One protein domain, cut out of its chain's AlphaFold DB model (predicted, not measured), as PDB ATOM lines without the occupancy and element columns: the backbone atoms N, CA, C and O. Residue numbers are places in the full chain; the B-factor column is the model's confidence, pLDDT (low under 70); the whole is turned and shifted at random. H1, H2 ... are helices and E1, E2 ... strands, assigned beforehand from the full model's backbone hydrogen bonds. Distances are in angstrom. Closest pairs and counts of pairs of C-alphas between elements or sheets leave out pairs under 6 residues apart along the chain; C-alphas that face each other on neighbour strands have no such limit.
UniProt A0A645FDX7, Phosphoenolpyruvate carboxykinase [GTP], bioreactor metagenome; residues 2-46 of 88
ATOM      1  N   LEU A   2     130.924 107.824 123.696       93.25
ATOM      2  CA  LEU A   2     130.298 109.122 124.030       93.25
ATOM      3  C   LEU A   2     130.907 109.808 125.267       93.25
ATOM      4  O   LEU A   2     131.106 111.017 125.245       93.25
ATOM      5  N   LYS A   3     131.267 109.034 126.301       93.62
ATOM      6  CA  LYS A   3     131.979 109.543 127.484       93.62
ATOM      7  C   LYS A   3     133.260 110.305 127.106       93.62
ATOM      8  O   LYS A   3     133.378 111.474 127.453       93.62
ATOM      9  N   TRP A   4     134.147 109.685 126.324       95.06
ATOM     10  CA  TRP A   4     135.396 110.313 125.877       95.06
ATOM     11  C   TRP A   4     135.145 111.566 125.028       95.06
ATOM     12  O   TRP A   4     135.810 112.578 125.221       95.06
ATOM     13  N   ILE A   5     134.145 111.545 124.137       95.62
ATOM     14  CA  ILE A   5     133.783 112.722 123.328       95.62
ATOM     15  C   ILE A   5     133.392 113.895 124.239       95.62
ATOM     16  O   ILE A   5     133.889 115.008 124.067       95.62
ATOM     17  N   VAL A   6     132.544 113.646 125.242       96.94
ATOM     18  CA  VAL A   6     132.138 114.664 126.224       96.94
ATOM     19  C   VAL A   6     133.338 115.151 127.041       96.94
ATOM     20  O   VAL A   6     133.470 116.350 127.281       96.94
ATOM     21  N   GLU A   7     134.230 114.259 127.460       96.44
ATOM     22  CA  GLU A   7     135.434 114.628 128.206       96.44
ATOM     23  C   GLU A   7     136.400 115.462 127.351       96.44
ATOM     24  O   GLU A   7     136.915 116.463 127.849       96.44
ATOM     25  N   ARG A   8     136.579 115.157 126.057       95.94
ATOM     26  CA  ARG A   8     137.398 115.968 125.137       95.94
ATOM     27  C   ARG A   8     136.853 117.366 124.931       95.94
ATOM     28  O   ARG A   8     137.616 118.323 125.034       95.94
ATOM     29  N   VAL A   9     135.550 117.492 124.683       96.62
ATOM     30  CA  VAL A   9     134.905 118.804 124.514       96.62
ATOM     31  C   VAL A   9     135.053 119.659 125.778       96.62
ATOM     32  O   VAL A   9     135.198 120.873 125.687       96.62
ATOM     33  N   ASN A  10     135.089 119.028 126.955       97.19
ATOM     34  CA  ASN A  10     135.286 119.706 128.236       97.19
ATOM     35  C   ASN A  10     136.762 119.859 128.658       97.19
ATOM     36  O   ASN A  10     137.016 120.293 129.781       97.19
ATOM     37  N   GLY A  11     137.732 119.476 127.819       95.06
ATOM     38  CA  GLY A  11     139.164 119.558 128.142       95.06
ATOM     39  C   GLY A  11     139.630 118.604 129.250       95.06
ATOM     40  O   GLY A  11     140.644 118.859 129.890       95.06
ATOM     41  N   LYS A  12     138.881 117.525 129.502       95.44
ATOM     42  CA  LYS A  12     139.124 116.534 130.568       95.44
ATOM     43  C   LYS A  12     139.744 115.225 130.083       95.44
ATOM     44  O   LYS A  12     140.094 114.395 130.911       95.44
ATOM     45  N   ALA A  13     139.848 115.034 128.772       94.00
ATOM     46  CA  ALA A  13     140.515 113.889 128.165       94.00
ATOM     47  C   ALA A  13     141.606 114.360 127.203       94.00
ATOM     48  O   ALA A  13     141.521 115.453 126.628       94.00
ATOM     49  N   ASP A  14     142.607 113.510 127.022       93.38
ATOM     50  CA  ASP A  14     143.723 113.726 126.114       93.38
ATOM     51  C   ASP A  14     143.449 113.069 124.750       93.38
ATOM     52  O   ASP A  14     142.444 112.379 124.557       93.38
ATOM     53  N   ALA A  15     144.317 113.317 123.769       96.12
ATOM     54  CA  ALA A  15     144.228 112.655 122.471       96.12
ATOM     55  C   ALA A  15     145.600 112.473 121.821       96.12
ATOM     56  O   ALA A  15     146.516 113.268 122.024       96.12
ATOM     57  N   VAL A  16     145.705 111.456 120.974       95.50
ATOM     58  CA  VAL A  16     146.842 111.235 120.083       95.50
ATOM     59  C   VAL A  16     146.540 111.904 118.748       95.50
ATOM     60  O   VAL A  16     145.495 111.657 118.145       95.50
ATOM     61  N   LYS A  17     147.445 112.772 118.285       96.25
ATOM     62  CA  LYS A  17     147.362 113.340 116.937       96.25
ATOM     63  C   LYS A  17     147.791 112.275 115.925       96.25
ATOM     64  O   LYS A  17     148.893 111.747 116.030       96.25
ATOM     65  N   THR A  18     146.936 111.993 114.953       96.94
ATOM     66  CA  THR A  18     147.155 111.061 113.843       96.94
ATOM     67  C   THR A  18     146.934 111.781 112.510       96.94
ATOM     68  O   THR A  18     146.512 112.944 112.476       96.94
ATOM     69  N   ALA A  19     147.195 111.104 111.389       96.50
ATOM     70  CA  ALA A  19     146.942 111.671 110.063       96.50
ATOM     71  C   ALA A  19     145.459 112.013 109.826       96.50
ATOM     72  O   ALA A  19     145.146 112.947 109.083       96.50
ATOM     73  N   ILE A  20     144.550 111.324 110.517       96.38
ATOM     74  CA  ILE A  20     143.098 111.481 110.363       96.38
ATOM     75  C   ILE A  20     142.464 112.364 111.448       96.38
ATOM     76  O   ILE A  20     141.247 112.519 111.489       96.38
ATOM     77  N   GLY A  21     143.273 112.972 112.324       96.62
ATOM     78  CA  GLY A  21     142.802 113.902 113.349       96.62
ATOM     79  C   GLY A  21     143.267 113.529 114.752       96.62
ATOM     80  O   GLY A  21     144.411 113.144 114.957       96.62
ATOM     81  N   TYR A  22     142.398 113.711 115.744       96.56
ATOM     82  CA  TYR A  22     142.695 113.405 117.144       96.56
ATOM     83  C   TYR A  22     141.935 112.159 117.579       96.56
ATOM     84  O   TYR A  22     140.706 112.178 117.650       96.56
ATOM     85  N   MET A  23     142.666 111.100 117.901       96.31
ATOM     86  CA  MET A  23     142.109 109.839 118.385       96.31
ATOM     87  C   MET A  23     142.282 109.707 119.905       96.31
ATOM     88  O   MET A  23     143.232 110.270 120.456       96.31
ATOM     89  N   PRO A  24     141.392 108.984 120.609       95.44
ATOM     90  CA  PRO A  24     141.612 108.645 122.016       95.44
ATOM     91  C   PRO A  24     142.919 107.867 122.199       95.44
ATOM     92  O   PRO A  24     143.337 107.144 121.295       95.44
ATOM     93  N   LYS A  25     143.534 107.930 123.384       92.25
ATOM     94  CA  LYS A  25     144.426 106.839 123.798       92.25
ATOM     95  C   LYS A  25     143.553 105.640 124.169       92.25
ATOM     96  O   LYS A  25     142.445 105.820 124.672       92.25
ATOM     97  N   MET A  26     144.031 104.414 123.950       88.69
ATOM     98  CA  MET A  26     143.256 103.211 124.304       88.69
ATOM     99  C   MET A  26     142.868 103.202 125.793       88.69
ATOM    100  O   MET A  26     141.750 102.831 126.134       88.69
ATOM    101  N   GLU A  27     143.766 103.685 126.655       86.62
ATOM    102  CA  GLU A  27     143.571 103.827 128.105       86.62
ATOM    103  C   GLU A  27     142.535 104.892 128.509       86.62
ATOM    104  O   GLU A  27     141.996 104.821 129.611       86.62
ATOM    105  N   ASP A  28     142.197 105.837 127.622       87.81
ATOM    106  CA  ASP A  28     141.167 106.853 127.888       87.81
ATOM    107  C   ASP A  28     139.742 106.299 127.696       87.81
ATOM    108  O   ASP A  28     138.747 106.968 128.001       87.81
ATOM    109  N   LEU A  29     139.604 105.088 127.146       89.75
ATOM    110  CA  LEU A  29     138.304 104.476 126.922       89.75
ATOM    111  C   LEU A  29     137.814 103.718 128.154       89.75
ATOM    112  O   LEU A  29     138.466 102.833 128.692       89.75
ATOM    113  N   TYR A  30     136.580 104.018 128.548       89.62
ATOM    114  CA  TYR A  30     135.864 103.234 129.546       89.62
ATOM    115  C   TYR A  30     135.362 101.925 128.925       89.62
ATOM    116  O   TYR A  30     134.435 101.954 128.107       89.62
ATOM    117  N   LEU A  31     135.986 100.806 129.306       89.75
ATOM    118  CA  LEU A  31     135.697  99.464 128.786       89.75
ATOM    119  C   LEU A  31     135.032  98.534 129.818       89.75
ATOM    120  O   LEU A  31     134.773  97.373 129.505       89.75
ATOM    121  N   ASP A  32     134.730  99.015 131.028       89.88
ATOM    122  CA  ASP A  32     134.151  98.182 132.086       89.88
ATOM    123  C   ASP A  32     132.844  97.521 131.630       89.88
ATOM    124  O   ASP A  32     131.911  98.176 131.156       89.88
ATOM    125  N   GLY A  33     132.778  96.200 131.802       92.38
ATOM    126  CA  GLY A  33     131.641  95.383 131.378       92.38
ATOM    127  C   GLY A  33     131.659  94.973 129.901       92.38
ATOM    128  O   GLY A  33     130.738  94.280 129.470       92.38
ATOM    129  N   LEU A  34     132.686  95.346 129.129       91.25
ATOM    130  CA  LEU A  34     132.879  94.883 127.756       91.25
ATOM    131  C   LEU A  34     133.859  93.707 127.709       91.25
ATOM    132  O   LEU A  34     134.949  93.763 128.269       91.25
ATOM    133  N   ASN A  35     133.485  92.653 126.984       92.38
ATOM    134  CA  ASN A  35     134.388  91.550 126.668       92.38
ATOM    135  C   ASN A  35     135.081  91.823 125.327       92.38
ATOM    136  O   ASN A  35     134.637  91.344 124.284       92.38
ATOM    137  N   VAL A  36     136.128  92.645 125.354       90.81
ATOM    138  CA  VAL A  36     136.936  92.991 124.181       90.81
ATOM    139  C   VAL A  36     138.400  92.677 124.464       90.81
ATOM    140  O   VAL A  36     138.904  92.963 125.544       90.81
ATOM    141  N   SER A  37     139.073  92.049 123.501       92.50
ATOM    142  CA  SER A  37     140.492  91.713 123.638       92.50
ATOM    143  C   SER A  37     141.383  92.899 123.272       92.50
ATOM    144  O   SER A  37     141.024  93.708 122.413       92.50
ATOM    145  N   ASP A  38     142.592  92.945 123.832       90.31
ATOM    146  CA  ASP A  38     143.604  93.935 123.448       90.31
ATOM    147  C   ASP A  38     143.934  93.879 121.952       90.31
ATOM    148  O   ASP A  38     144.209  94.906 121.339       90.31
ATOM    149  N   ALA A  39     143.892  92.690 121.342       93.69
ATOM    150  CA  ALA A  39     144.112  92.527 119.908       93.69
ATOM    151  C   ALA A  39     143.005  93.211 119.094       93.69
ATOM    152  O   ALA A  39     143.297  93.946 118.157       93.69
ATOM    153  N   SER A  40     141.744  93.040 119.500       94.31
ATOM    154  CA  SER A  40     140.606  93.722 118.875       94.31
ATOM    155  C   SER A  40     140.688  95.237 119.061       94.31
ATOM    156  O   SER A  40     140.399  95.980 118.131       94.31
ATOM    157  N   MET A  41     141.112  95.712 120.237       92.19
ATOM    158  CA  MET A  41     141.309  97.145 120.475       92.19
ATOM    159  C   MET A  41     142.442  97.724 119.628       92.19
ATOM    160  O   MET A  41     142.301  98.826 119.109       92.19
ATOM    161  N   LYS A  42     143.545  96.989 119.456       92.44
ATOM    162  CA  LYS A  42     144.637  97.392 118.560       92.44
ATOM    163  C   LYS A  42     144.165  97.503 117.119       92.44
ATOM    164  O   LYS A  42     144.458  98.509 116.488       92.44
ATOM    165  N   GLU A  43     143.398  96.523 116.653       94.50
ATOM    166  CA  GLU A  43     142.826  96.520 115.307       94.50
ATOM    167  C   GLU A  43     141.888  97.710 115.079       94.50
ATOM    168  O   GLU A  43     142.028  98.439 114.107       94.50
ATOM    169  N   LEU A  44     140.983  97.991 116.023       93.06
ATOM    170  CA  LEU A  44     140.050  99.123 115.930       93.06
ATOM    171  C   LEU A  44     140.739 100.495 115.840       93.06
ATOM    172  O   LEU A  44     140.120 101.467 115.411       93.06
ATOM    173  N   PHE A  45     141.982 100.590 116.305       93.44
ATOM    174  CA  PHE A  45     142.785 101.813 116.309       93.44
ATOM    175  C   PHE A  45     143.891 101.787 115.253       93.44
ATOM    176  O   PHE A  45     144.680 102.732 115.178       93.44
ATOM    177  N   HIS A  46     143.982 100.710 114.476       94.69
ATOM    178  CA  HIS A  46     144.989 100.565 113.447       94.69
ATOM    179  C   HIS A  46     144.701 101.534 112.295       94.69
ATOM    180  O   HIS A  46     143.556 101.734 111.894       94.69
TER     181      HIS A  46
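AT A GLANCE: This is residues 2 to 46 of the 88 residues of the protein "Phosphoenolpyruvate carboxykinase [GTP]" of bioreactor metagenome (UniProt A0A645FDX7). A short helix, H1, and a small hairpin of two strands, E1 and E2, form one side of a flat shape; a long loop, residues 24 to 37, arches away from the hairpin and folds back into a second short helix, H2, on the other side. Residues 31 to 37 of that loop stick out. The printed part has 45 residues, with two named helices and two named strands in the order H1, E1, E2, H2; the sheet's order is E1 - E2, antiparallel. The class is mixed, helices and strands, with under half of the residues in named elements. The whole is only just compact, close to loose, with a radius of gyration of the C-alphas of 11.2 A and spans of 28 by 26 by 13 A.

HOW THE PARTS SIT: H1, residues 2 to 9, is joined by a short link to E1, residues 16 to 18. A tight link leads to E2, residues 21 to 23, and the two strands are an antiparallel hairpin, with 139 degrees between their directions. The C-alphas of Lys 17 and Tyr 22 face each other, 4.7 A apart. N 16 and O 23, at 2.8 A, and N 21 and O 18, at 3.2 A, are within hydrogen-bond range. H1 and E2 are apart. H2, residues 38 to 44, is apart from H1 and from E1. In H1 and H2 every O i to N i+4 pair is within hydrogen-bond range.

IN THESE COORDINATES: H1 begins at C-alpha 2, (130.298, 109.122, 124.030), and measures 10.7 A from first to last C-alpha. E1 measures 6.3 A, beginning at C-alpha 16, (146.842, 111.235, 120.083), and E2 measures 6.5 A. H2 measures 9.8 A and ends at C-alpha 44, (140.050, 99.123, 115.930).

THE WHOLE: The two C-alphas farthest apart, those of Ala 19 and Gly 33, are 30.9 A apart. The link from E2 to H2, 14 residues, is long. The printed part has no cut; its mean pLDDT is 93.6, and no printed residue is under 70.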